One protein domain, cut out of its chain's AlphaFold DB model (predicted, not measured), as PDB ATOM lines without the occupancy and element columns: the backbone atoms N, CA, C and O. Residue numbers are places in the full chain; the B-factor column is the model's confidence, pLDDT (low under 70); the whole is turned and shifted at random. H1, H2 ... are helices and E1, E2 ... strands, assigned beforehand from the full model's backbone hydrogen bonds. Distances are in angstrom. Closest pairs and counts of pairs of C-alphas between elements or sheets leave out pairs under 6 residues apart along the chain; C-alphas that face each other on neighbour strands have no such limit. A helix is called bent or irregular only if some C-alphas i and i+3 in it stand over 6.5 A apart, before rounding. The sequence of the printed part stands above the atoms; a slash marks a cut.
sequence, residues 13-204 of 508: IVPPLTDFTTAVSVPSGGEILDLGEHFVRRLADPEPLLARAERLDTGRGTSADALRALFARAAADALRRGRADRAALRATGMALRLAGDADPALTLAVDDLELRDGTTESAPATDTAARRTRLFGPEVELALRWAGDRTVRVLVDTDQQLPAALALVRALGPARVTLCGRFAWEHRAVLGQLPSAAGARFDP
ATOM      1  N   ILE A  13     100.830 104.672 121.720       97.88
ATOM      2  CA  ILE A  13     100.095 104.218 120.542       97.88
ATOM      3  C   ILE A  13     100.448 105.127 119.364       97.88
ATOM      4  O   ILE A  13     100.265 106.346 119.425       97.88
ATOM      5  N   VAL A  14     100.915 104.525 118.274       97.75
ATOM      6  CA  VAL A  14     101.112 105.201 116.987       97.75
ATOM      7  C   VAL A  14      99.873 104.937 116.132       97.75
ATOM      8  O   VAL A  14      99.642 103.783 115.773       97.75
ATOM      9  N   PRO A  15      99.038 105.947 115.830       97.44
ATOM     10  CA  PRO A  15      97.796 105.730 115.101       97.44
ATOM     11  C   PRO A  15      98.044 105.379 113.621       97.44
ATOM     12  O   PRO A  15      99.128 105.648 113.080       97.44
ATOM     13  N   PRO A  16      97.020 104.827 112.938       96.62
ATOM     14  CA  PRO A  16      96.973 104.742 111.481       96.62
ATOM     15  C   PRO A  16      97.379 106.045 110.786       96.62
ATOM     16  O   PRO A  16      97.185 107.133 111.328       96.62
ATOM     17  N   LEU A  17      97.897 105.918 109.557       92.31
ATOM     18  CA  LEU A  17      98.323 107.038 108.697       92.31
ATOM     19  C   LEU A  17      99.570 107.789 109.194       92.31
ATOM     20  O   LEU A  17      99.900 108.871 108.715       92.31
ATOM     21  N   THR A  18     100.311 107.175 110.112       91.94
ATOM     22  CA  THR A  18     101.735 107.462 110.302       91.94
ATOM     23  C   THR A  18     102.533 106.868 109.136       91.94
ATOM     24  O   THR A  18     102.122 105.855 108.568       91.94
ATOM     25  N   ASP A  19     103.676 107.464 108.783       94.38
ATOM     26  CA  ASP A  19     104.593 106.903 107.781       94.38
ATOM     27  C   ASP A  19     105.008 105.471 108.162       94.38
ATOM     28  O   ASP A  19     105.875 105.255 109.014       94.38
ATOM     29  N   PHE A  20     104.400 104.493 107.490       93.56
ATOM     30  CA  PHE A  20     104.591 103.062 107.727       93.56
ATOM     31  C   PHE A  20     105.985 102.560 107.337       93.56
ATOM     32  O   PHE A  20     106.350 101.430 107.657       93.56
ATOM     33  N   THR A  21     106.780 103.380 106.649       95.38
ATOM     34  CA  THR A  21     108.180 103.078 106.336       95.38
ATOM     35  C   THR A  21     109.127 103.463 107.475       95.38
ATOM     36  O   THR A  21     110.307 103.108 107.449       95.38
ATOM     37  N   THR A  22     108.602 104.122 108.512       95.38
ATOM     38  CA  THR A  22     109.315 104.458 109.745       95.38
ATOM     39  C   THR A  22     108.795 103.669 110.941       95.38
ATOM     40  O   THR A  22     107.661 103.184 110.943       95.38
ATOM     41  N   ALA A  23     109.640 103.533 111.956       94.12
ATOM     42  CA  ALA A  23     109.287 103.070 113.287       94.12
ATOM     43  C   ALA A  23     109.529 104.200 114.293       94.12
ATOM     44  O   ALA A  23     110.493 104.964 114.178       94.12
ATOM     45  N   VAL A  24     108.650 104.308 115.285       93.12
ATOM     46  CA  VAL A  24     108.806 105.258 116.387       93.12
ATOM     47  C   VAL A  24     109.678 104.637 117.478       93.12
ATOM     48  O   VAL A  24     109.457 103.502 117.893       93.12
ATOM     49  N   SER A  25     110.662 105.393 117.958       87.31
ATOM     50  CA  SER A  25     111.551 104.992 119.046       87.31
ATOM     51  C   SER A  25     111.013 105.493 120.388       87.31
ATOM     52  O   SER A  25     110.750 106.687 120.557       87.31
ATOM     53  N   VAL A  26     110.902 104.587 121.357       84.81
ATOM     54  CA  VAL A  26     110.583 104.889 122.762       84.81
ATOM     55  C   VAL A  26     111.818 104.663 123.645       84.81
ATOM     56  O   VAL A  26     112.701 103.897 123.251       84.81
ATOM     57  N   PRO A  27     111.930 105.326 124.814       79.12
ATOM     58  CA  PRO A  27     112.994 105.038 125.776       79.12
ATOM     59  C   PRO A  27     113.043 103.548 126.141       79.12
ATOM     60  O   PRO A  27     112.022 102.862 126.090       79.12
ATOM     61  N   SER A  28     114.219 103.051 126.532       75.12
ATOM     62  CA  SER A  28     114.412 101.648 126.914       75.12
ATOM     63  C   SER A  28     113.380 101.192 127.951       75.12
ATOM     64  O   SER A  28     113.224 101.827 128.990       75.12
ATOM     65  N   GLY A  29     112.690 100.083 127.668       75.19
ATOM     66  CA  GLY A  29     111.613  99.550 128.515       75.19
ATOM     67  C   GLY A  29     110.229 100.163 128.265       75.19
ATOM     68  O   GLY A  29     109.258  99.711 128.863       75.19
ATOM     69  N   GLY A  30     110.115 101.153 127.375       85.62
ATOM     70  CA  GLY A  30     108.833 101.693 126.936       85.62
ATOM     71  C   GLY A  30     108.055 100.704 126.067       85.62
ATOM     72  O   GLY A  30     108.617 100.040 125.197       85.62
ATOM     73  N   GLU A  31     106.743 100.633 126.279       93.94
ATOM     74  CA  GLU A  31     105.834  99.843 125.448       93.94
ATOM     75  C   GLU A  31     105.289 100.683 124.285       93.94
ATOM     76  O   GLU A  31     104.860 101.824 124.479       93.94
ATOM     77  N   ILE A  32     105.257 100.098 123.085       95.69
ATOM     78  CA  ILE A  32     104.695 100.727 121.890       95.69
ATOM     79  C   ILE A  32     103.711  99.795 121.179       95.69
ATOM     80  O   ILE A  32     103.988  98.611 120.982       95.69
ATOM     81  N   LEU A  33     102.574 100.348 120.765       97.38
ATOM     82  CA  LEU A  33     101.627  99.719 119.853       97.38
ATOM     83  C   LEU A  33     101.580 100.514 118.548       97.38
ATOM     84  O   LEU A  33     101.026 101.615 118.494       97.38
ATOM     85  N   ASP A  34     102.146  99.939 117.490       97.38
ATOM     86  CA  ASP A  34     102.156 100.554 116.166       97.38
ATOM     87  C   ASP A  34     100.932 100.135 115.339       97.38
ATOM     88  O   ASP A  34     100.917  99.113 114.645       97.38
ATOM     89  N   LEU A  35      99.867 100.932 115.433       98.31
ATOM     90  CA  LEU A  35      98.651 100.727 114.649       98.31
ATOM     91  C   LEU A  35      98.810 101.216 113.206       98.31
ATOM     92  O   LEU A  35      98.065 100.761 112.342       98.31
ATOM     93  N   GLY A  36      99.775 102.101 112.933       95.94
ATOM     94  CA  GLY A  36     100.153 102.516 111.581       95.94
ATOM     95  C   GLY A  36     100.633 101.337 110.744       95.94
ATOM     96  O   GLY A  36     100.101 101.077 109.662       95.94
ATOM     97  N   GLU A  37     101.576 100.572 111.288       95.56
ATOM     98  CA  GLU A  37     102.067  99.339 110.678       95.56
ATOM     99  C   GLU A  37     100.961  98.285 110.551       95.56
ATOM    100  O   GLU A  37     100.784  97.707 109.477       95.56
ATOM    101  N   HIS A  38     100.187  98.055 111.619       97.62
ATOM    102  CA  HIS A  38      99.093  97.081 111.595       97.62
ATOM    103  C   HIS A  38      98.065  97.399 110.498       97.62
ATOM    104  O   HIS A  38      97.689  96.515 109.724       97.62
ATOM    105  N   PHE A  39      97.639  98.661 110.413       98.00
ATOM    106  CA  PHE A  39      96.673  99.145 109.433       98.00
ATOM    107  C   PHE A  39      97.155  98.913 108.001       98.00
ATOM    108  O   PHE A  39      96.434  98.331 107.189       98.00
ATOM    109  N   VAL A  40      98.394  99.313 107.698       96.75
ATOM    110  CA  VAL A  40      98.965  99.129 106.360       96.75
ATOM    111  C   VAL A  40      99.139  97.652 106.038       96.75
ATOM    112  O   VAL A  40      98.730  97.234 104.960       96.75
ATOM    113  N   ARG A  41      99.653  96.837 106.967       96.44
ATOM    114  CA  ARG A  41      99.801  95.390 106.760       96.44
ATOM    115  C   ARG A  41      98.466  94.717 106.446       96.44
ATOM    116  O   ARG A  41      98.416  93.868 105.570       96.44
ATOM    117  N   ARG A  42      97.389  95.108 107.132       97.38
ATOM    118  CA  ARG A  42      96.042  94.565 106.911       97.38
ATOM    119  C   ARG A  42      95.461  94.973 105.559       97.38
ATOM    120  O   ARG A  42      94.820  94.158 104.901       97.38
ATOM    121  N   LEU A  43      95.623  96.234 105.161       97.25
ATOM    122  CA  LEU A  43      95.052  96.733 103.907       97.25
ATOM    123  C   LEU A  43      95.871  96.331 102.679       97.25
ATOM    124  O   LEU A  43      95.290  96.080 101.627       97.25
ATOM    125  N   ALA A  44      97.193  96.248 102.820       97.19
ATOM    126  CA  ALA A  44      98.128  95.813 101.788       97.19
ATOM    127  C   ALA A  44      98.448  94.308 101.874       97.19
ATOM    128  O   ALA A  44      99.477  93.861 101.372       97.19
ATOM    129  N   ASP A  45      97.579  93.510 102.499       97.75
ATOM    130  CA  ASP A  45      97.672  92.054 102.431       97.75
ATOM    131  C   ASP A  45      97.238  91.584 101.023       97.75
ATOM    132  O   ASP A  45      96.141  91.941 100.563       97.75
ATOM    133  N   PRO A  46      98.069  90.804 100.302       98.25
ATOM    134  CA  PRO A  46      97.718  90.295  98.981       98.25
ATOM    135  C   PRO A  46      96.429  89.467  98.924       98.25
ATOM    136  O   PRO A  46      95.700  89.569  97.935       98.25
ATOM    137  N   GLU A  47      96.120  88.659  99.943       98.00
ATOM    138  CA  GLU A  47      94.974  87.741  99.882       98.00
ATOM    139  C   GLU A  47      93.628  88.490  99.935       98.00
ATOM    140  O   GLU A  47      92.797  88.303  99.035       98.00
ATOM    141  N   PRO A  48      93.390  89.427 100.879       96.62
ATOM    142  CA  PRO A  48      92.212  90.291 100.850       96.62
ATOM    143  C   PRO A  48      92.083  91.129  99.574       96.62
ATOM    144  O   PRO A  48      90.957  91.361  99.117       96.62
ATOM    145  N   LEU A  49      93.198  91.579  98.983       97.75
ATOM    146  CA  LEU A  49      93.188  92.321  97.719       97.75
ATOM    147  C   LEU A  49      92.690  91.452  96.559       97.75
ATOM    148  O   LEU A  49      91.867  91.908  95.764       97.75
ATOM    149  N   LEU A  50      93.118  90.194  96.484       97.88
ATOM    150  CA  LEU A  50      92.650  89.257  95.459       97.88
ATOM    151  C   LEU A  50      91.196  88.865  95.660       97.88
ATOM    152  O   LEU A  50      90.416  88.942  94.713       97.88
ATOM    153  N   ALA A  51      90.797  88.565  96.896       96.75
ATOM    154  CA  ALA A  51      89.398  88.307  97.214       96.75
ATOM    155  C   ALA A  51      88.514  89.518  96.858       96.75
ATOM    156  O   ALA A  51      87.384  89.371  96.389       96.75
ATOM    157  N   ARG A  52      89.015  90.747  97.051       95.38
ATOM    158  CA  ARG A  52      88.333  91.966  96.595       95.38
ATOM    159  C   ARG A  52      88.266  92.043  95.073       95.38
ATOM    160  O   ARG A  52      87.205  92.389  94.553       95.38
ATOM    161  N   ALA A  53      89.352  91.733  94.371       96.56
ATOM    162  CA  ALA A  53      89.368  91.712  92.914       96.56
ATOM    163  C   ALA A  53      88.317  90.747  92.352       96.56
ATOM    164  O   ALA A  53      87.569  91.119  91.457       96.56
ATOM    165  N   GLU A  54      88.204  89.547  92.920       95.75
ATOM    166  CA  GLU A  54      87.210  88.543  92.522       95.75
ATOM    167  C   GLU A  54      85.770  89.017  92.730       95.75
ATOM    168  O   GLU A  54      84.920  88.794  91.869       95.75
ATOM    169  N   ARG A  55      85.490  89.724  93.834       94.56
ATOM    170  CA  ARG A  55      84.163  90.315  94.083       94.56
ATOM    171  C   ARG A  55      83.801  91.416  93.087       94.56
ATOM    172  O   ARG A  55      82.622  91.599  92.803       94.56
ATOM    173  N   LEU A  56      84.789  92.162  92.595       93.62
ATOM    174  CA  LEU A  56      84.593  93.245  91.624       93.62
ATOM    175  C   LEU A  56      84.546  92.733  90.173       93.62
ATOM    176  O   LEU A  56      83.873  93.325  89.329       93.62
ATOM    177  N   ASP A  57      85.217  91.618  89.884       93.50
ATOM    178  CA  ASP A  57      85.284  90.974  88.570       93.50
ATOM    179  C   ASP A  57      83.995  90.195  88.258       93.50
ATOM    180  O   ASP A  57      83.942  88.963  88.230       93.50
ATOM    181  N   THR A  58      82.910  90.940  88.045       89.75
ATOM    182  CA  THR A  58      81.592  90.397  87.702       89.75
ATOM    183  C   THR A  58      81.189  90.806  86.287       89.75
ATOM    184  O   THR A  58      81.485  91.910  85.837       89.75
ATOM    185  N   GLY A  59      80.449  89.943  85.581       83.50
ATOM    186  CA  GLY A  59      79.954  90.245  84.227       83.50
ATOM    187  C   GLY A  59      78.874  91.335  84.170       83.50
ATOM    188  O   GLY A  59      78.429  91.692  83.087       83.50
ATOM    189  N   ARG A  60      78.433  91.844  85.329       85.69
ATOM    190  CA  ARG A  60      77.456  92.938  85.474       85.69
ATOM    191  C   ARG A  60      78.073  94.216  86.060       85.69
ATOM    192  O   ARG A  60      77.354  95.189  86.255       85.69
ATOM    193  N   GLY A  61      79.365  94.191  86.392       84.69
ATOM    194  CA  GLY A  61      80.072  95.331  86.971       84.69
ATOM    195  C   GLY A  61      80.339  96.427  85.943       84.69
ATOM    196  O   GLY A  61      80.302  96.195  84.734       84.69
ATOM    197  N   THR A  62      80.635  97.630  86.427       90.94
ATOM    198  CA  THR A  62      81.034  98.742  85.558       90.94
ATOM    199  C   THR A  62      82.480  98.574  85.074       90.94
ATOM    200  O   THR A  62      83.273  97.853  85.684       90.94
ATOM    201  N   SER A  63      82.882  99.296  84.021       90.12
ATOM    202  CA  SER A  63      84.296  99.360  83.610       90.12
ATOM    203  C   SER A  63      85.205  99.876  84.734       90.12
ATOM    204  O   SER A  63      86.352  99.451  84.843       90.12
ATOM    205  N   ALA A  64      84.689 100.750  85.606       91.69
ATOM    206  CA  ALA A  64      85.417 101.225  86.778       91.69
ATOM    207  C   ALA A  64      85.651 100.098  87.796       91.69
ATOM    208  O   ALA A  64      86.753  99.972  88.324       91.69
ATOM    209  N   ASP A  65      84.658  99.236  88.031       92.50
ATOM    210  CA  ASP A  65      84.814  98.067  88.907       92.50
ATOM    211  C   ASP A  65      85.797  97.056  88.320       92.50
ATOM    212  O   ASP A  65      86.660  96.550  89.038       92.50
ATOM    213  N   ALA A  66      85.739  96.834  87.004       93.50
ATOM    214  CA  ALA A  66      86.697  96.000  86.284       93.50
ATOM    215  C   ALA A  66      88.133  96.535  86.423       93.50
ATOM    216  O   ALA A  66      89.065  95.776  86.688       93.50
ATOM    217  N   LEU A  67      88.315  97.852  86.286       94.62
ATOM    218  CA  LEU A  67      89.613  98.506  86.440       94.62
ATOM    219  C   LEU A  67      90.125  98.403  87.885       94.62
ATOM    220  O   LEU A  67      91.296  98.092  88.103       94.62
ATOM    221  N   ARG A  68      89.252  98.588  88.882       95.19
ATOM    222  CA  ARG A  68      89.588  98.371  90.298       95.19
ATOM    223  C   ARG A  68      89.983  96.920  90.573       95.19
ATOM    224  O   ARG A  68      90.948  96.694  91.296       95.19
ATOM    225  N   ALA A  69      89.278  95.946  89.993       96.19
ATOM    226  CA  ALA A  69      89.628  94.532  90.108       96.19
ATOM    227  C   ALA A  69      91.028  94.260  89.540       96.19
ATOM    228  O   ALA A  69      91.852  93.618  90.190       96.19
ATOM    229  N   LEU A  70      91.319  94.810  88.359       96.75
ATOM    230  CA  LEU A  70      92.620  94.687  87.712       96.75
ATOM    231  C   LEU A  70      93.747  95.267  88.581       96.75
ATOM    232  O   LEU A  70      94.757  94.600  88.804       96.75
ATOM    233  N   PHE A  71      93.568  96.478  89.115       97.25
ATOM    234  CA  PHE A  71      94.573  97.108  89.974       97.25
ATOM    235  C   PHE A  71      94.719  96.439  91.339       97.25
ATOM    236  O   PHE A  71      95.829  96.402  91.866       97.25
ATOM    237  N   ALA A  72      93.652  95.859  91.888       97.69
ATOM    238  CA  ALA A  72      93.738  95.044  93.094       97.69
ATOM    239  C   ALA A  72      94.614  93.797  92.865       97.69
ATOM    240  O   ALA A  72      95.487  93.512  93.684       97.69
ATOM    241  N   ARG A  73      94.466  93.107  91.719       98.06
ATOM    242  CA  ARG A  73      95.349  91.985  91.334       98.06
ATOM    243  C   ARG A  73      96.795  92.440  91.132       98.06
ATOM    244  O   ARG A  73      97.707  91.800  91.646       98.06
ATOM    245  N   ALA A  74      97.003  93.548  90.419       97.31
ATOM    246  CA  ALA A  74      98.333  94.106  90.182       97.31
ATOM    247  C   ALA A  74      99.044  94.490  91.493       97.31
ATOM    248  O   ALA A  74     100.219  94.179  91.674       97.31
ATOM    249  N   ALA A  75      98.330  95.130  92.424       97.88
ATOM    250  CA  ALA A  75      98.867  95.473  93.735       97.88
ATOM    251  C   ALA A  75      99.214  94.215  94.546       97.88
ATOM    252  O   ALA A  75     100.324  94.122  95.067       97.88
ATOM    253  N   ALA A  76      98.315  93.226  94.594       98.12
ATOM    254  CA  ALA A  76      98.552  91.966  95.297       98.12
ATOM    255  C   ALA A  76      99.796  91.232  94.773       98.12
ATOM    256  O   ALA A  76     100.635  90.801  95.562       98.12
ATOM    257  N   ASP A  77      99.956  91.137  93.449       96.12
ATOM    258  CA  ASP A  77     101.145  90.537  92.840       96.12
ATOM    259  C   ASP A  77     102.425  91.308  93.201       96.12
ATOM    260  O   ASP A  77     103.428  90.725  93.619       96.12
ATOM    261  N   ALA A  78     102.383  92.642  93.130       95.62
ATOM    262  CA  ALA A  78     103.531  93.464  93.485       95.62
ATOM    263  C   ALA A  78     103.958  93.311  94.954       95.62
ATOM    264  O   ALA A  78     105.167  93.306  95.212       95.62
ATOM    265  N   LEU A  79     102.994  93.150  95.867       96.75
ATOM    266  CA  LEU A  79     103.200  92.965  97.306       96.75
ATOM    267  C   LEU A  79     103.683  91.547  97.654       96.75
ATOM    268  O   LEU A  79     104.556  91.404  98.508       96.75
ATOM    269  N   ARG A  80     103.226  90.504  96.943       96.12
ATOM    270  CA  ARG A  80     103.679  89.106  97.137       96.12
ATOM    271  C   ARG A  80     105.173  88.894  96.934       96.12
ATOM    272  O   ARG A  80     105.737  87.972  97.511       96.12
ATOM    273  N   ARG A  81     105.834  89.757  96.155       91.81
ATOM    274  CA  ARG A  81     107.297  89.713  95.992       91.81
ATOM    275  C   ARG A  81     108.050  89.924  97.310       91.81
ATOM    276  O   ARG A  81     109.231  89.601  97.365       91.81
ATOM    277  N   GLY A  82     107.419  90.532  98.321       90.19
ATOM    278  CA  GLY A  82     108.024  90.772  99.634       90.19
ATOM    279  C   GLY A  82     109.211  91.743  99.622       90.19
ATOM    280  O   GLY A  82     109.978  91.783 100.578       90.19
ATOM    281  N   ARG A  83     109.395  92.513  98.541       90.25
ATOM    282  CA  ARG A  83     110.482  93.491  98.403       90.25
ATOM    283  C   ARG A  83     110.011  94.868  98.850       90.25
ATOM    284  O   ARG A  83     108.999  95.353  98.354       90.25
ATOM    285  N   ALA A  84     110.770  95.516  99.726       89.94
ATOM    286  CA  ALA A  84     110.552  96.908 100.108       89.94
ATOM    287  C   ALA A  84     111.161  97.842  99.052       89.94
ATOM    288  O   ALA A  84     112.269  98.355  99.186       89.94
ATOM    289  N   ASP A  85     110.441  97.998  97.946       88.88
ATOM    290  CA  ASP A  85     110.823  98.849  96.827       88.88
ATOM    291  C   ASP A  85     109.701  99.838  96.478       88.88
ATOM    292  O   ASP A  85     108.630  99.877  97.094       88.88
ATOM    293  N   ARG A  86     109.931 100.668  95.462       86.75
ATOM    294  CA  ARG A  86     108.937 101.652  95.020       86.75
ATOM    295  C   ARG A  86     107.646 101.017  94.528       86.75
ATOM    296  O   ARG A  86     106.574 101.572  94.748       86.75
ATOM    297  N   ALA A  87     107.721  99.841  93.917       90.81
ATOM    298  CA  ALA A  87     106.529  99.132  93.494       90.81
ATOM    299  C   ALA A  87     105.695  98.655  94.688       90.81
ATOM    300  O   ALA A  87     104.470  98.720  94.614       90.81
ATOM    301  N   ALA A  88     106.323  98.276  95.807       93.50
ATOM    302  CA  ALA A  88     105.608  98.049  97.059       93.50
ATOM    303  C   ALA A  88     104.954  99.334  97.592       93.50
ATOM    304  O   ALA A  88     103.782  99.289  97.953       93.50
ATOM    305  N   LEU A  89     105.622 100.498  97.551       93.50
ATOM    306  CA  LEU A  89     104.983 101.780  97.914       93.50
ATOM    307  C   LEU A  89     103.752 102.073  97.043       93.50
ATOM    308  O   LEU A  89     102.703 102.463  97.557       93.50
ATOM    309  N   ARG A  90     103.856 101.868  95.723       93.38
ATOM    310  CA  ARG A  90     102.741 102.083  94.787       93.38
ATOM    311  C   ARG A  90     101.603 101.094  95.010       93.38
ATOM    312  O   ARG A  90     100.441 101.497  94.999       93.38
ATOM    313  N   ALA A  91     101.921  99.826  95.243       96.38
ATOM    314  CA  ALA A  91     100.937  98.798  95.535       96.38
ATOM    315  C   ALA A  91     100.210  99.066  96.862       96.38
ATOM    316  O   ALA A  91      98.983  98.996  96.899       96.38
ATOM    317  N   THR A  92     100.932  99.473  97.909       96.50
ATOM    318  CA  THR A  92     100.341  99.920  99.177       96.50
ATOM    319  C   THR A  92      99.445 101.139  98.978       96.50
ATOM    320  O   THR A  92      98.323 101.163  99.476       96.50
ATOM    321  N   GLY A  93      99.880 102.129  98.193       95.12
ATOM    322  CA  GLY A  93      99.047 103.281  97.843       95.12
ATOM    323  C   GLY A  93      97.759 102.898  97.117       95.12
ATOM    324  O   GLY A  93      96.692 103.422  97.433       95.12
ATOM    325  N   MET A  94      97.836 101.943  96.187       96.25
ATOM    326  CA  MET A  94      96.659 101.401  95.509       96.25
ATOM    327  C   MET A  94      95.731 100.668  96.486       96.25
ATOM    328  O   MET A  94      94.518 100.863  96.440       96.25
ATOM    329  N   ALA A  95      96.282  99.871  97.403       97.06
ATOM    330  CA  ALA A  95      95.514  99.173  98.428       97.06
ATOM    331  C   ALA A  95      94.762 100.147  99.353       97.06
ATOM    332  O   ALA A  95      93.560  99.986  99.581       97.06
ATOM    333  N   LEU A  96      95.440 101.205  99.812       96.38
ATOM    334  CA  LEU A  96      94.848 102.278 100.613       96.38
ATOM    335  C   LEU A  96      93.727 102.989  99.852       96.38
ATOM    336  O   LEU A  96      92.620 103.115 100.376       96.38
ATOM    337  N   ARG A  97      93.966 103.373  98.592       95.38
ATOM    338  CA  ARG A  97      92.951 104.007  97.740       95.38
ATOM    339  C   ARG A  97      91.713 103.125  97.576       95.38
ATOM    340  O   ARG A  97      90.597 103.592  97.771       95.38
ATOM    341  N   LEU A  98      91.896 101.838  97.276       94.69
ATOM    342  CA  LEU A  98      90.787 100.888  97.145       94.69
ATOM    343  C   LEU A  98      90.004 100.724  98.459       94.69
ATOM    344  O   LEU A  98      88.786 100.531  98.425       94.69
ATOM    345  N   ALA A  99      90.673 100.792  99.611       94.81
ATOM    346  CA  ALA A  99      90.008 100.783 100.909       94.81
ATOM    347  C   ALA A  99      89.190 102.070 101.137       94.81
ATOM    348  O   ALA A  99      88.012 101.975 101.482       94.81
ATOM    349  N   GLY A 100      89.772 103.244 100.867       93.56
ATOM    350  CA  GLY A 100      89.108 104.550 100.991       93.56
ATOM    351  C   GLY A 100      87.926 104.744 100.031       93.56
ATOM    352  O   GLY A 100      86.914 105.332 100.405       93.56
ATOM    353  N   ASP A 101      87.977 104.166  98.827       90.94
ATOM    354  CA  ASP A 101      86.868 104.197  97.858       90.94
ATOM    355  C   ASP A 101      85.544 103.687  98.465       90.94
ATOM    356  O   ASP A 101      84.473 104.166  98.091       90.94
ATOM    357  N   ALA A 102      85.620 102.731  99.399       87.12
ATOM    358  CA  ALA A 102      84.464 102.130 100.065       87.12
ATOM    359  C   ALA A 102      84.097 102.795 101.406       87.12
ATOM    360  O   ALA A 102      83.068 102.445 101.989       87.12
ATOM    361  N   ASP A 103      84.918 103.712 101.919       95.25
ATOM    362  CA  ASP A 103      84.657 104.383 103.191       95.25
ATOM    363  C   ASP A 103      83.744 105.607 102.994       95.25
ATOM    364  O   ASP A 103      83.946 106.380 102.055       95.25
ATOM    365  N   PRO A 104      82.733 105.816 103.856       95.31
ATOM    366  CA  PRO A 104      81.774 106.908 103.699       95.31
ATOM    367  C   PRO A 104      82.289 108.276 104.165       95.31
ATOM    368  O   PRO A 104      81.544 109.250 104.056       95.31
ATOM    369  N   ALA A 105      83.489 108.367 104.739       97.19
ATOM    370  CA  ALA A 105      84.010 109.588 105.346       97.19
ATOM    371  C   ALA A 105      85.382 109.999 104.807       97.19
ATOM    372  O   ALA A 105      85.685 111.190 104.800       97.19
ATOM    373  N   LEU A 106      86.193 109.043 104.357       97.12
ATOM    374  CA  LEU A 106      87.601 109.250 104.043       97.12
ATOM    375  C   LEU A 106      87.941 108.798 102.622       97.12
ATOM    376  O   LEU A 106      87.459 107.769 102.147       97.12
ATOM    377  N   THR A 107      88.842 109.538 101.990       95.88
ATOM    378  CA  THR A 107      89.617 109.097 100.829       95.88
ATOM    379  C   THR A 107      91.066 108.945 101.276       95.88
ATOM    380  O   THR A 107      91.595 109.816 101.966       95.88
ATOM    381  N   LEU A 108      91.709 107.837 100.907       95.25
ATOM    382  CA  LEU A 108      93.085 107.549 101.309       95.25
ATOM    383  C   LEU A 108      94.035 107.606 100.114       95.25
ATOM    384  O   LEU A 108      93.731 107.085  99.037       95.25
ATOM    385  N   ALA A 109      95.219 108.155 100.351       91.38
ATOM    386  CA  ALA A 109      96.398 108.005  99.515       91.38
ATOM    387  C   ALA A 109      97.537 107.397 100.350       91.38
ATOM    388  O   ALA A 109      97.413 107.209 101.558       91.38
ATOM    389  N   VAL A 110      98.657 107.053  99.708       90.69
ATOM    390  CA  VAL A 110      99.795 106.416 100.400       90.69
ATOM    391  C   VAL A 110     100.407 107.303 101.479       90.69
ATOM    392  O   VAL A 110     100.966 106.822 102.458       90.69
ATOM    393  N   ASP A 111     100.300 108.602 101.279       87.56
ATOM    394  CA  ASP A 111     100.932 109.618 102.083       87.56
ATOM    395  C   ASP A 111      99.906 110.665 102.550       87.56
ATOM    396  O   ASP A 111     100.268 111.567 103.303       87.56
ATOM    397  N   ASP A 112      98.647 110.598 102.097       90.06
ATOM    398  CA  ASP A 112      97.591 111.587 102.350       90.06
ATOM    399  C   ASP A 112      96.263 110.980 102.799       90.06
ATOM    400  O   ASP A 112      95.980 109.800 102.582       90.06
ATOM    401  N   LEU A 113      95.420 111.844 103.358       93.94
ATOM    402  CA  LEU A 113      94.022 111.575 103.636       93.94
ATOM    403  C   LEU A 113      93.205 112.830 103.342       93.94
ATOM    404  O   LEU A 113      93.555 113.925 103.772       93.94
ATOM    405  N   GLU A 114      92.070 112.641 102.679       94.94
ATOM    406  CA  GLU A 114      91.071 113.685 102.470       94.94
ATOM    407  C   GLU A 114      89.757 113.292 103.142       94.94
ATOM    408  O   GLU A 114      89.351 112.122 103.128       94.94
ATOM    409  N   LEU A 115      89.071 114.275 103.724       96.69
ATOM    410  CA  LEU A 115      87.705 114.091 104.199       96.69
ATOM    411  C   LEU A 115      86.758 114.206 103.004       96.69
ATOM    412  O   LEU A 115      86.887 115.120 102.195       96.69
ATOM    413  N   ARG A 116      85.778 113.306 102.901       95.88
ATOM    414  CA  ARG A 116      84.719 113.418 101.882       95.88
ATOM    415  C   ARG A 116      83.815 114.620 102.125       95.88
ATOM    416  O   ARG A 116      83.345 115.228 101.172       95.88
ATOM    417  N   ASP A 117      83.609 114.950 103.397       94.31
ATOM    418  CA  ASP A 117      82.824 116.093 103.846       94.31
ATOM    419  C   ASP A 117      83.706 116.979 104.746       94.31
ATOM    420  O   ASP A 117      84.034 116.599 105.873       94.31
ATOM    421  N   GLY A 118      84.092 118.161 104.254       94.00
ATOM    422  CA  GLY A 118      84.925 119.128 104.983       94.00
ATOM    423  C   GLY A 118      86.430 119.004 104.711       94.00
ATOM    424  O   GLY A 118      86.847 118.616 103.626       94.00
ATOM    425  N   THR A 119      87.255 119.386 105.690       93.56
ATOM    426  CA  THR A 119      88.729 119.412 105.600       93.56
ATOM    427  C   THR A 119      89.359 118.981 106.924       93.56
ATOM    428  O   THR A 119      88.760 119.180 107.982       93.56
ATOM    429  N   THR A 120      90.572 118.424 106.882       94.19
ATOM    430  CA  THR A 120      91.374 118.115 108.081       94.19
ATOM    431  C   THR A 120      91.782 119.371 108.857       94.19
ATOM    432  O   THR A 120      92.107 119.283 110.037       94.19
ATOM    433  N   GLU A 121      91.687 120.552 108.233       93.44
ATOM    434  CA  GLU A 121      91.874 121.851 108.895       93.44
ATOM    435  C   GLU A 121      90.656 122.296 109.727       93.44
ATOM    436  O   GLU A 121      90.694 123.357 110.344       93.44
ATOM    437  N   SER A 122      89.576 121.506 109.750       95.38
ATOM    438  CA  SER A 122      88.376 121.749 110.552       95.38
ATOM    439  C   SER A 122      88.221 120.650 111.604       95.38
ATOM    440  O   SER A 122      87.980 119.477 111.285       95.38
ATOM    441  N   ALA A 123      88.334 121.023 112.877       96.06
ATOM    442  CA  ALA A 123      88.214 120.107 114.003       96.06
ATOM    443  C   ALA A 123      86.838 119.406 114.032       96.06
ATOM    444  O   ALA A 123      86.813 118.173 114.134       96.06
ATOM    445  N   PRO A 124      85.696 120.107 113.847       95.88
ATOM    446  CA  PRO A 124      84.381 119.461 113.795       95.88
ATOM    447  C   PRO A 124      84.211 118.482 112.622       95.88
ATOM    448  O   PRO A 124      83.583 117.428 112.784       95.88
ATOM    449  N   ALA A 125      84.761 118.803 111.443       96.88
ATOM    450  CA  ALA A 125      84.707 117.917 110.279       96.88
ATOM    451  C   ALA A 125      85.510 116.636 110.530       96.88
ATOM    452  O   ALA A 125      85.024 115.528 110.299       96.88
ATOM    453  N   THR A 126      86.704 116.784 111.099       96.88
ATOM    454  CA  THR A 126      87.599 115.675 111.435       96.88
ATOM    455  C   THR A 126      86.994 114.746 112.490       96.88
ATOM    456  O   THR A 126      86.998 113.525 112.331       96.88
ATOM    457  N   ASP A 127      86.391 115.314 113.532       96.38
ATOM    458  CA  ASP A 127      85.677 114.573 114.571       96.38
ATOM    459  C   ASP A 127      84.438 113.836 114.019       96.38
ATOM    460  O   ASP A 127      84.131 112.698 114.388       96.38
ATOM    461  N   THR A 128      83.746 114.445 113.055       97.00
ATOM    462  CA  THR A 128      82.640 113.804 112.330       97.00
ATOM    463  C   THR A 128      83.121 112.658 111.444       97.00
ATOM    464  O   THR A 128      82.501 111.590 111.440       97.00
ATOM    465  N   ALA A 129      84.240 112.828 110.744       97.31
ATOM    466  CA  ALA A 129      84.842 111.770 109.946       97.31
ATOM    467  C   ALA A 129      85.284 110.584 110.818       97.31
ATOM    468  O   ALA A 129      84.968 109.441 110.487       97.31
ATOM    469  N   ALA A 130      85.897 110.850 111.978       97.25
ATOM    470  CA  ALA A 130      86.284 109.836 112.964       97.25
ATOM    471  C   ALA A 130      85.098 108.990 113.465       97.25
ATOM    472  O   ALA A 130      85.256 107.813 113.782       97.25
ATOM    473  N   ARG A 131      83.890 109.570 113.539       95.81
ATOM    474  CA  ARG A 131      82.656 108.844 113.893       95.81
ATOM    475  C   ARG A 131      82.103 107.983 112.763       95.81
ATOM    476  O   ARG A 131      81.480 106.961 113.041       95.81
ATOM    477  N   ARG A 132      82.236 108.443 111.519       96.69
ATOM    478  CA  ARG A 132      81.581 107.839 110.349       96.69
ATOM    479  C   ARG A 132      82.426 106.770 109.674       96.69
ATOM    480  O   ARG A 132      81.860 105.849 109.084       96.69
ATOM    481  N   THR A 133      83.749 106.902 109.728       96.94
ATOM    482  CA  THR A 133      84.649 105.926 109.119       96.94
ATOM    483  C   THR A 133      84.547 104.571 109.812       96.94
ATOM    484  O   THR A 133      84.389 104.476 111.029       96.94
ATOM    485  N   ARG A 134      84.661 103.499 109.024       94.44
ATOM    486  CA  ARG A 134      84.755 102.119 109.532       94.44
ATOM    487  C   ARG A 134      86.154 101.533 109.362       94.44
ATOM    488  O   ARG A 134      86.401 100.406 109.783       94.44
ATOM    489  N   LEU A 135      87.067 102.284 108.746       96.06
ATOM    490  CA  LEU A 135      88.383 101.794 108.349       96.06
ATOM    491  C   LEU A 135      89.249 101.372 109.535       96.06
ATOM    492  O   LEU A 135      89.984 100.397 109.407       96.06
ATOM    493  N   PHE A 136      89.142 102.079 110.664       97.25
ATOM    494  CA  PHE A 136      90.019 101.909 111.829       97.25
ATOM    495  C   PHE A 136      89.480 100.949 112.896       97.25
ATOM    496  O   PHE A 136      90.109 100.798 113.939       97.25
ATOM    497  N   GLY A 137      88.322 100.312 112.674       97.19
ATOM    498  CA  GLY A 137      87.688  99.426 113.661       97.19
ATOM    499  C   GLY A 137      88.637  98.360 114.234       97.19
ATOM    500  O   GLY A 137      88.815  98.324 115.452       97.19
ATOM    501  N   PRO A 138      89.324  97.563 113.391       98.06
ATOM    502  CA  PRO A 138      90.274  96.555 113.866       98.06
ATOM    503  C   PRO A 138      91.423  97.128 114.710       98.06
ATOM    504  O   PRO A 138      91.837  96.513 115.692       98.06
ATOM    505  N   GLU A 139      91.938  98.308 114.356       98.56
ATOM    506  CA  GLU A 139      93.012  98.972 115.101       98.56
ATOM    507  C   GLU A 139      92.521  99.535 116.440       98.56
ATOM    508  O   GLU A 139      93.233  99.450 117.438       98.56
ATOM    509  N   VAL A 140      91.290 100.051 116.488       98.44
ATOM    510  CA  VAL A 140      90.644 100.503 117.727       98.44
ATOM    511  C   VAL A 140      90.422  99.334 118.690       98.44
ATOM    512  O   VAL A 140      90.738  99.439 119.874       98.44
ATOM    513  N   GLU A 141      89.937  98.194 118.199       98.38
ATOM    514  CA  GLU A 141      89.759  96.990 119.020       98.38
ATOM    515  C   GLU A 141      91.090  96.447 119.553       98.38
ATOM    516  O   GLU A 141      91.178  96.018 120.707       98.38
ATOM    517  N   LEU A 142      92.139  96.468 118.725       98.56
ATOM    518  CA  LEU A 142      93.483  96.082 119.144       98.56
ATOM    519  C   LEU A 142      94.015  97.015 120.238       98.56
ATOM    520  O   LEU A 142      94.544  96.530 121.238       98.56
ATOM    521  N   ALA A 143      93.820  98.327 120.082       98.38
ATOM    522  CA  ALA A 143      94.198  99.321 121.078       98.38
ATOM    523  C   ALA A 143      93.491  99.101 122.418       98.38
ATOM    524  O   ALA A 143      94.147  99.147 123.454       98.38
ATOM    525  N   LEU A 144      92.186  98.812 122.405       98.19
ATOM    526  CA  LEU A 144      91.408  98.534 123.617       98.19
ATOM    527  C   LEU A 144      91.960  97.329 124.385       98.19
ATOM    528  O   LEU A 144      92.221  97.428 125.584       98.19
ATOM    529  N   ARG A 145      92.184  96.204 123.691       98.06
ATOM    530  CA  ARG A 145      92.731  94.986 124.313       98.06
ATOM    531  C   ARG A 145      94.128  95.211 124.869       98.06
ATOM    532  O   ARG A 145      94.432  94.747 125.961       98.06
ATOM    533  N   TRP A 146      94.974  95.901 124.110       98.06
ATOM    534  CA  TRP A 146      96.347  96.157 124.515       98.06
ATOM    535  C   TRP A 146      96.420  97.142 125.683       98.06
ATOM    536  O   TRP A 146      97.153  96.902 126.634       98.06
ATOM    537  N   ALA A 147      95.648  98.231 125.657       96.75
ATOM    538  CA  ALA A 147      95.662  99.240 126.711       96.75
ATOM    539  C   ALA A 147      95.099  98.712 128.042       96.75
ATOM    540  O   ALA A 147      95.619  99.079 129.100       96.75
ATOM    541  N   GLY A 148      94.069  97.857 128.010       94.75
ATOM    542  CA  GLY A 148      93.350  97.434 129.215       94.75
ATOM    543  C   GLY A 148      92.721  98.644 129.908       94.75
ATOM    544  O   GLY A 148      92.029  99.420 129.250       94.75
ATOM    545  N   ASP A 149      93.037  98.857 131.190       93.44
ATOM    546  CA  ASP A 149      92.616 100.026 131.990       93.44
ATOM    547  C   ASP A 149      93.694 101.118 132.124       93.44
ATOM    548  O   ASP A 149      93.495 102.140 132.781       93.44
ATOM    549  N   ARG A 150      94.847 100.945 131.469       95.06
ATOM    550  CA  ARG A 150      95.994 101.858 131.588       95.06
ATOM    551  C   ARG A 150      95.721 103.211 130.925       95.06
ATOM    552  O   ARG A 150      94.974 103.296 129.947       95.06
ATOM    553  N   THR A 151      96.369 104.261 131.423       95.44
ATOM    554  CA  THR A 151      96.495 105.537 130.702       95.44
ATOM    555  C   THR A 151      97.525 105.373 129.592       95.44
ATOM    556  O   THR A 151      98.600 104.821 129.825       95.44
ATOM    557  N   VAL A 152      97.207 105.849 128.390       96.81
ATOM    558  CA  VAL A 152      98.058 105.704 127.202       96.81
ATOM    559  C   VAL A 152      98.379 107.054 126.577       96.81
ATOM    560  O   VAL A 152      97.663 108.043 126.763       96.81
ATOM    561  N   ARG A 153      99.453 107.088 125.793       97.12
ATOM    562  CA  ARG A 153      99.825 108.230 124.957       97.12
ATOM    563  C   ARG A 153      99.467 107.920 123.507       97.12
ATOM    564  O   ARG A 153      99.710 106.807 123.059       97.12
ATOM    565  N   VAL A 154      98.903 108.874 122.771       97.75
ATOM    566  CA  VAL A 154      98.574 108.719 121.341       97.75
ATOM    567  C   VAL A 154      99.319 109.785 120.544       97.75
ATOM    568  O   VAL A 154      99.135 110.979 120.788       97.75
ATOM    569  N   LEU A 155     100.165 109.350 119.608       97.38
ATOM    570  CA  LEU A 155     101.015 110.232 118.807       97.38
ATOM    571  C   LEU A 155     100.244 110.893 117.657       97.38
ATOM    572  O   LEU A 155      99.753 110.203 116.771       97.38
ATOM    573  N   VAL A 156     100.212 112.222 117.618       96.75
ATOM    574  CA  VAL A 156      99.618 113.035 116.550       96.75
ATOM    575  C   VAL A 156     100.608 114.130 116.135       96.75
ATOM    576  O   VAL A 156     100.682 115.214 116.718       96.75
ATOM    577  N   ASP A 157     101.383 113.829 115.099       92.62
ATOM    578  CA  ASP A 157     102.360 114.720 114.468       92.62
ATOM    579  C   ASP A 157     101.822 115.416 113.214       92.62
ATOM    580  O   ASP A 157     102.399 116.417 112.792       92.62
ATOM    581  N   THR A 158     100.738 114.909 112.621       91.75
ATOM    582  CA  THR A 158     100.077 115.515 111.457       91.75
ATOM    583  C   THR A 158      98.556 115.499 111.601       91.75
ATOM    584  O   THR A 158      97.980 114.682 112.321       91.75
ATOM    585  N   ASP A 159      97.894 116.392 110.873       92.56
ATOM    586  CA  ASP A 159      96.436 116.475 110.762       92.56
ATOM    587  C   ASP A 159      95.813 115.192 110.188       92.56
ATOM    588  O   ASP A 159      94.747 114.759 110.620       92.56
ATOM    589  N   GLN A 160      96.508 114.531 109.260       91.88
ATOM    590  CA  GLN A 160      96.056 113.292 108.611       91.88
ATOM    591  C   GLN A 160      95.824 112.139 109.603       91.88
ATOM    592  O   GLN A 160      95.021 111.246 109.336       91.88
ATOM    593  N   GLN A 161      96.495 112.154 110.759       95.56
ATOM    594  CA  GLN A 161      96.324 111.146 111.811       95.56
ATOM    595  C   GLN A 161      95.066 111.384 112.658       95.56
ATOM    596  O   GLN A 161      94.614 110.468 113.350       95.56
ATOM    597  N   LEU A 162      94.482 112.591 112.628       96.56
ATOM    598  CA  LEU A 162      93.411 112.981 113.543       96.56
ATOM    599  C   LEU A 162      92.164 112.094 113.464       96.56
ATOM    600  O   LEU A 162      91.690 111.714 114.534       96.56
ATOM    601  N   PRO A 163      91.623 111.700 112.290       97.38
ATOM    602  CA  PRO A 163      90.446 110.832 112.269       97.38
ATOM    603  C   PRO A 163      90.668 109.523 113.038       97.38
ATOM    604  O   PRO A 163      89.798 109.079 113.786       97.38
ATOM    605  N   ALA A 164      91.856 108.930 112.901       98.00
ATOM    606  CA  ALA A 164      92.205 107.695 113.588       98.00
ATOM    607  C   ALA A 164      92.506 107.935 115.078       98.00
ATOM    608  O   ALA A 164      92.030 107.188 115.932       98.00
ATOM    609  N   ALA A 165      93.232 109.007 115.408       98.25
ATOM    610  CA  ALA A 165      93.524 109.388 116.786       98.25
ATOM    611  C   ALA A 165      92.247 109.698 117.584       98.25
ATOM    612  O   ALA A 165      92.087 109.203 118.695       98.25
ATOM    613  N   LEU A 166      91.294 110.442 117.015       98.38
ATOM    614  CA  LEU A 166      90.015 110.742 117.663       98.38
ATOM    615  C   LEU A 166      89.137 109.491 117.807       98.38
ATOM    616  O   LEU A 166      88.457 109.340 118.821       98.38
ATOM    617  N   ALA A 167      89.171 108.560 116.845       97.88
ATOM    618  CA  ALA A 167      88.505 107.265 116.993       97.88
ATOM    619  C   ALA A 167      89.087 106.458 118.171       97.88
ATOM    620  O   ALA A 167      88.326 105.901 118.964       97.88
ATOM    621  N   LEU A 168      90.416 106.463 118.334       98.38
ATOM    622  CA  LEU A 168      91.104 105.839 119.469       98.38
ATOM    623  C   LEU A 168      90.749 106.515 120.797       98.38
ATOM    624  O   LEU A 168      90.386 105.824 121.745       98.38
ATOM    625  N   VAL A 169      90.796 107.849 120.866       98.31
ATOM    626  CA  VAL A 169      90.473 108.616 122.083       98.31
ATOM    627  C   VAL A 169      89.045 108.326 122.545       98.31
ATOM    628  O   VAL A 169      88.821 108.049 123.722       98.31
ATOM    629  N   ARG A 170      88.081 108.312 121.616       97.19
ATOM    630  CA  ARG A 170      86.679 107.989 121.920       97.19
ATOM    631  C   ARG A 170      86.509 106.583 122.478       97.19
ATOM    632  O   ARG A 170      85.703 106.395 123.381       97.19
ATOM    633  N   ALA A 171      87.227 105.611 121.925       97.12
ATOM    634  CA  ALA A 171      87.121 104.223 122.348       97.12
ATOM    635  C   ALA A 171      87.793 103.978 123.707       97.12
ATOM    636  O   ALA A 171      87.207 103.342 124.576       97.12
ATOM    637  N   LEU A 172      89.005 104.504 123.900       97.56
ATOM    638  CA  LEU A 172      89.797 104.334 125.123       97.56
ATOM    639  C   LEU A 172      89.267 105.171 126.301       97.56
ATOM    640  O   LEU A 172      89.538 104.855 127.459       97.56
ATOM    641  N   GLY A 173      88.511 106.228 126.001       97.44
ATOM    642  CA  GLY A 173      88.027 107.218 126.953       97.44
ATOM    643  C   GLY A 173      89.011 108.391 127.084       97.44
ATOM    644  O   GLY A 173      90.172 108.173 127.434       97.44
ATOM    645  N   PRO A 174      88.578 109.648 126.864       96.94
ATOM    646  CA  PRO A 174      89.485 110.794 126.777       96.94
ATOM    647  C   PRO A 174      90.308 111.022 128.050       96.94
ATOM    648  O   PRO A 174      91.498 111.297 127.958       96.94
ATOM    649  N   ALA A 175      89.737 110.798 129.238       96.38
ATOM    650  CA  ALA A 175      90.446 110.945 130.516       96.38
ATOM    651  C   ALA A 175      91.653 109.998 130.691       96.38
ATOM    652  O   ALA A 175      92.507 110.236 131.546       96.38
ATOM    653  N   ARG A 176      91.727 108.926 129.891       96.44
ATOM    654  CA  ARG A 176      92.812 107.933 129.891       96.44
ATOM    655  C   ARG A 176      93.827 108.163 128.774       96.44
ATOM    656  O   ARG A 176      94.740 107.356 128.609       96.44
ATOM    657  N   VAL A 177      93.676 109.232 127.996       97.88
ATOM    658  CA  VAL A 177      94.525 109.510 126.841       97.88
ATOM    659  C   VAL A 177      95.280 110.818 127.028       97.88
ATOM    660  O   VAL A 177      94.710 111.867 127.331       97.88
ATOM    661  N   THR A 178      96.584 110.751 126.779       97.75
ATOM    662  CA  THR A 178      97.430 111.921 126.555       97.75
ATOM    663  C   THR A 178      97.777 111.994 125.070       97.75
ATOM    664  O   THR A 178      98.449 111.111 124.544       97.75
ATOM    665  N   LEU A 179      97.333 113.039 124.380       97.69
ATOM    666  CA  LEU A 179      97.746 113.325 123.008       97.69
ATOM    667  C   LEU A 179      99.153 113.937 123.021       97.69
ATOM    668  O   LEU A 179      99.399 114.918 123.723       97.69
ATOM    669  N   CYS A 180     100.080 113.361 122.261       96.00
ATOM    670  CA  CYS A 180     101.439 113.884 122.101       96.00
ATOM    671  C   CYS A 180     101.785 114.091 120.625       96.00
ATOM    672  O   CYS A 180     100.983 113.767 119.754       96.00
ATOM    673  N   GLY A 181     102.967 114.631 120.332       93.62
ATOM    674  CA  GLY A 181     103.376 114.979 118.973       93.62
ATOM    675  C   GLY A 181     103.179 116.454 118.634       93.62
ATOM    676  O   GLY A 181     102.499 117.212 119.334       93.62
ATOM    677  N   ARG A 182     103.823 116.876 117.541       91.94
ATOM    678  CA  ARG A 182     103.933 118.291 117.157       91.94
ATOM    679  C   ARG A 182     102.563 118.920 116.912       91.94
ATOM    680  O   ARG A 182     102.277 119.989 117.445       91.94
ATOM    681  N   PHE A 183     101.721 118.235 116.142       93.62
ATOM    682  CA  PHE A 183     100.417 118.745 115.739       93.62
ATOM    683  C   PHE A 183      99.444 118.816 116.922       93.62
ATOM    684  O   PHE A 183      98.814 119.853 117.137       93.62
ATOM    685  N   ALA A 184      99.359 117.760 117.741       95.75
ATOM    686  CA  ALA A 184      98.525 117.788 118.944       95.75
ATOM    687  C   ALA A 184      98.916 118.926 119.889       95.75
ATOM    688  O   ALA A 184      98.042 119.611 120.418       95.75
ATOM    689  N   TRP A 185     100.216 119.151 120.095       94.50
ATOM    690  CA  TRP A 185     100.685 120.215 120.975       94.50
ATOM    691  C   TRP A 185     100.368 121.616 120.439       94.50
ATOM    692  O   TRP A 185      99.902 122.481 121.191       94.50
ATOM    693  N   GLU A 186     100.590 121.842 119.143       92.50
ATOM    694  CA  GLU A 186     100.310 123.117 118.480       92.50
ATOM    695  C   GLU A 186      98.818 123.476 118.547       92.50
ATOM    696  O   GLU A 186      98.474 124.606 118.899       92.50
ATOM    697  N   HIS A 187      97.935 122.498 118.328       94.12
ATOM    698  CA  HIS A 187      96.485 122.703 118.248       94.12
ATOM    699  C   HIS A 187      95.704 122.300 119.511       94.12
ATOM    700  O   HIS A 187      94.472 122.249 119.493       94.12
ATOM    701  N   ARG A 188      96.386 122.057 120.639       95.44
ATOM    702  CA  ARG A 188      95.790 121.547 121.892       95.44
ATOM    703  C   ARG A 188      94.559 122.311 122.388       95.44
ATOM    704  O   ARG A 188      93.648 121.705 122.936       95.44
ATOM    705  N   ALA A 189      94.520 123.632 122.194       94.56
ATOM    706  CA  ALA A 189      93.402 124.462 122.637       94.56
ATOM    707  C   ALA A 189      92.107 124.142 121.875       94.56
ATOM    708  O   ALA A 189      91.052 124.043 122.491       94.56
ATOM    709  N   VAL A 190      92.202 123.946 120.558       95.31
ATOM    710  CA  VAL A 190      91.063 123.604 119.694       95.31
ATOM    711  C   VAL A 190      90.703 122.132 119.862       95.31
ATOM    712  O   VAL A 190      89.544 121.795 120.080       95.31
ATOM    713  N   LEU A 191      91.704 121.246 119.864       96.44
ATOM    714  CA  LEU A 191      91.485 119.813 120.063       96.44
ATOM    715  C   LEU A 191      90.828 119.512 121.418       96.44
ATOM    716  O   LEU A 191      89.932 118.679 121.482       96.44
ATOM    717  N   GLY A 192      91.210 120.216 122.487       95.88
ATOM    718  CA  GLY A 192      90.619 120.050 123.818       95.88
ATOM    719  C   GLY A 192      89.157 120.499 123.934       95.88
ATOM    720  O   GLY A 192      88.493 120.134 124.902       95.88
ATOM    721  N   GLN A 193      88.645 121.264 122.964       95.50
ATOM    722  CA  GLN A 193      87.237 121.675 122.897       95.50
ATOM    723  C   GLN A 193      86.357 120.654 122.164       95.50
ATOM    724  O   GLN A 193      85.131 120.732 122.247       95.50
ATOM    725  N   LEU A 194      86.954 119.688 121.457       95.69
ATOM    726  CA  LEU A 194      86.194 118.653 120.767       95.69
ATOM    727  C   LEU A 194      85.519 117.711 121.771       95.69
ATOM    728  O   LEU A 194      86.190 117.210 122.676       95.69
ATOM    729  N   PRO A 195      84.239 117.347 121.570       91.56
ATOM    730  CA  PRO A 195      83.563 116.385 122.438       91.56
ATOM    731  C   PRO A 195      84.292 115.039 122.545       91.56
ATOM    732  O   PRO A 195      84.288 114.412 123.599       91.56
ATOM    733  N   SER A 196      84.940 114.594 121.466       91.62
ATOM    734  CA  SER A 196      85.687 113.333 121.427       91.62
ATOM    735  C   SER A 196      86.973 113.335 122.240       91.62
ATOM    736  O   SER A 196      87.420 112.262 122.636       91.62
ATOM    737  N   ALA A 197      87.555 114.508 122.489       94.25
ATOM    738  CA  ALA A 197      88.807 114.680 123.216       94.25
ATOM    739  C   ALA A 197      88.635 115.476 124.520       94.25
ATOM    740  O   ALA A 197      89.622 115.769 125.196       94.25
ATOM    741  N   ALA A 198      87.395 115.786 124.909       92.12
ATOM    742  CA  ALA A 198      87.077 116.485 126.145       92.12
ATOM    743  C   ALA A 198      87.579 115.676 127.356       92.12
ATOM    744  O   ALA A 198      87.052 114.611 127.678       92.12
ATOM    745  N   GLY A 199      88.628 116.177 128.013       93.44
ATOM    746  CA  GLY A 199      89.293 115.516 129.142       93.44
ATOM    747  C   GLY A 199      90.608 114.805 128.802       93.44
ATOM    748  O   GLY A 199      91.283 114.345 129.722       93.44
ATOM    749  N   ALA A 200      91.003 114.749 127.527       97.12
ATOM    750  CA  ALA A 200      92.338 114.304 127.139       97.12
ATOM    751  C   ALA A 200      93.407 115.300 127.603       97.12
ATOM    752  O   ALA A 200      93.194 116.516 127.633       97.12
ATOM    753  N   ARG A 201      94.578 114.777 127.967       97.50
ATOM    754  CA  ARG A 201      95.761 115.585 128.299       97.50
ATOM    755  C   ARG A 201      96.612 115.807 127.051       97.50
ATOM    756  O   ARG A 201      96.472 115.082 126.071       97.50
ATOM    757  N   PHE A 202      97.519 116.780 127.105       96.75
ATOM    758  CA  PHE A 202      98.432 117.095 126.005       96.75
ATOM    759  C   PHE A 202      99.877 117.146 126.495       96.75
ATOM    760  O   PHE A 202     100.150 117.708 127.555       96.75
ATOM    761  N   ASP A 203     100.789 116.581 125.710       93.62
ATOM    762  CA  ASP A 203     102.221 116.494 126.006       93.62
ATOM    763  C   ASP A 203     103.036 116.970 124.785       93.62
ATOM    764  O   ASP A 203     102.794 116.485 123.677       93.62
ATOM    765  N   PRO A 204     103.992 117.911 124.943       91.19
ATOM    766  CA  PRO A 204     104.814 118.408 123.839       91.19
ATOM    767  C   PRO A 204     105.813 117.388 123.279       91.19
ATOM    768  O   PRO A 204     106.472 117.674 122.279       91.19
TER     769      PRO A 204
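This is residues 13 to 204 of the 508 residues of an uncharacterized protein of Streptomyces uncialis (UniProt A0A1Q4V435). At one end of this model three helices, H2, H3 and H4, fold back on one another, and at the other end a small sheet of three strands has H7 over one face. H1 and the hairpin E3 and E4 lie between these ends, H5 and H6 pack on H7, and residues 25 to 30 stick out as a free loop. The printed part has 192 residues, with nine named helices and seven named strands in the order E1 E2 H1 H2 H3 H4 E3 E4 H5 H6 E5 H7 E6 H8 H9 E7. The sheet E5 E6 E7 is parallel, and the class is mostly helix. The whole is compact, with a radius of gyration of the C-alphas of 17.4 A and spans of 52 by 38 by 27 A.

Find C-alpha 22 at (109.315, 104.458, 109.745), where E1, residues 22 to 25, begins; E2 is residues 32 to 34. H1 follows at 35 to 43 and H2 at 46 to 56. From C-alpha 63 at (84.296, 99.360, 83.610), H3 runs 25.8 A to residue 80; H4, 86 to 101, runs 22.4 A. Next come E3, 106 to 108, E4, 113 to 115, H5, 123 to 132, H6, 137 to 147, and E5, 152 to 155. H7, 159 to 172, is 19.9 A long and irregular: C-alphas 160 and 163 are 7.1 A apart. E6, 177 to 180, H8, 182 to 186, H9, 188 to 191, and E7, 201 to 203, finish the row, with C-alpha 203 at (102.221, 116.494, 126.006).

E1 and E2 pair with no named strand. H1 touches H4, closest C-alphas Leu 43 and Ala 95 at 6.0 A, and H6, Leu 35 and Glu 139 at 5.9 A. H2 and H3 form a hairpin, Ala 53 and Ala 69 at 4.0 A, and so do H3 and H4, Ala 75 and Ala 91 at 4.3 A. In the antiparallel hairpin E3 and E4, N 107 and O 114 are 2.9 A apart. H7 touches H5, Ala 130 and Pro 163 at 4.3 A, and H6, Val 140 and Leu 168 at 5.6 A. E5 and E6 are parallel, N 154 to O 178 being 2.9 A, as are E6 and E7, N 179 to O 201 being 2.8 A. H7 is on this sheet, in two layers, at a height of 9.1 A; H8 is on the same face, over none of the strands, and H9 only grazes it. E5, H7, E6 and E6, H8 H9, E7 are strand-helix-strand units, parallel neighbours joined through helices, with right-handed crossovers. Every O i to N i+4 pair is within hydrogen-bond range in H1 to H6 and H8, and 8 of 10 in H7; H9 is too short.

The C-alphas farthest apart, Ser 28 and Arg 60, are 56.2 A apart. The printed part has no cut and no long link. Mean pLDDT of the printed part is 94.7, and no printed residue is under 70.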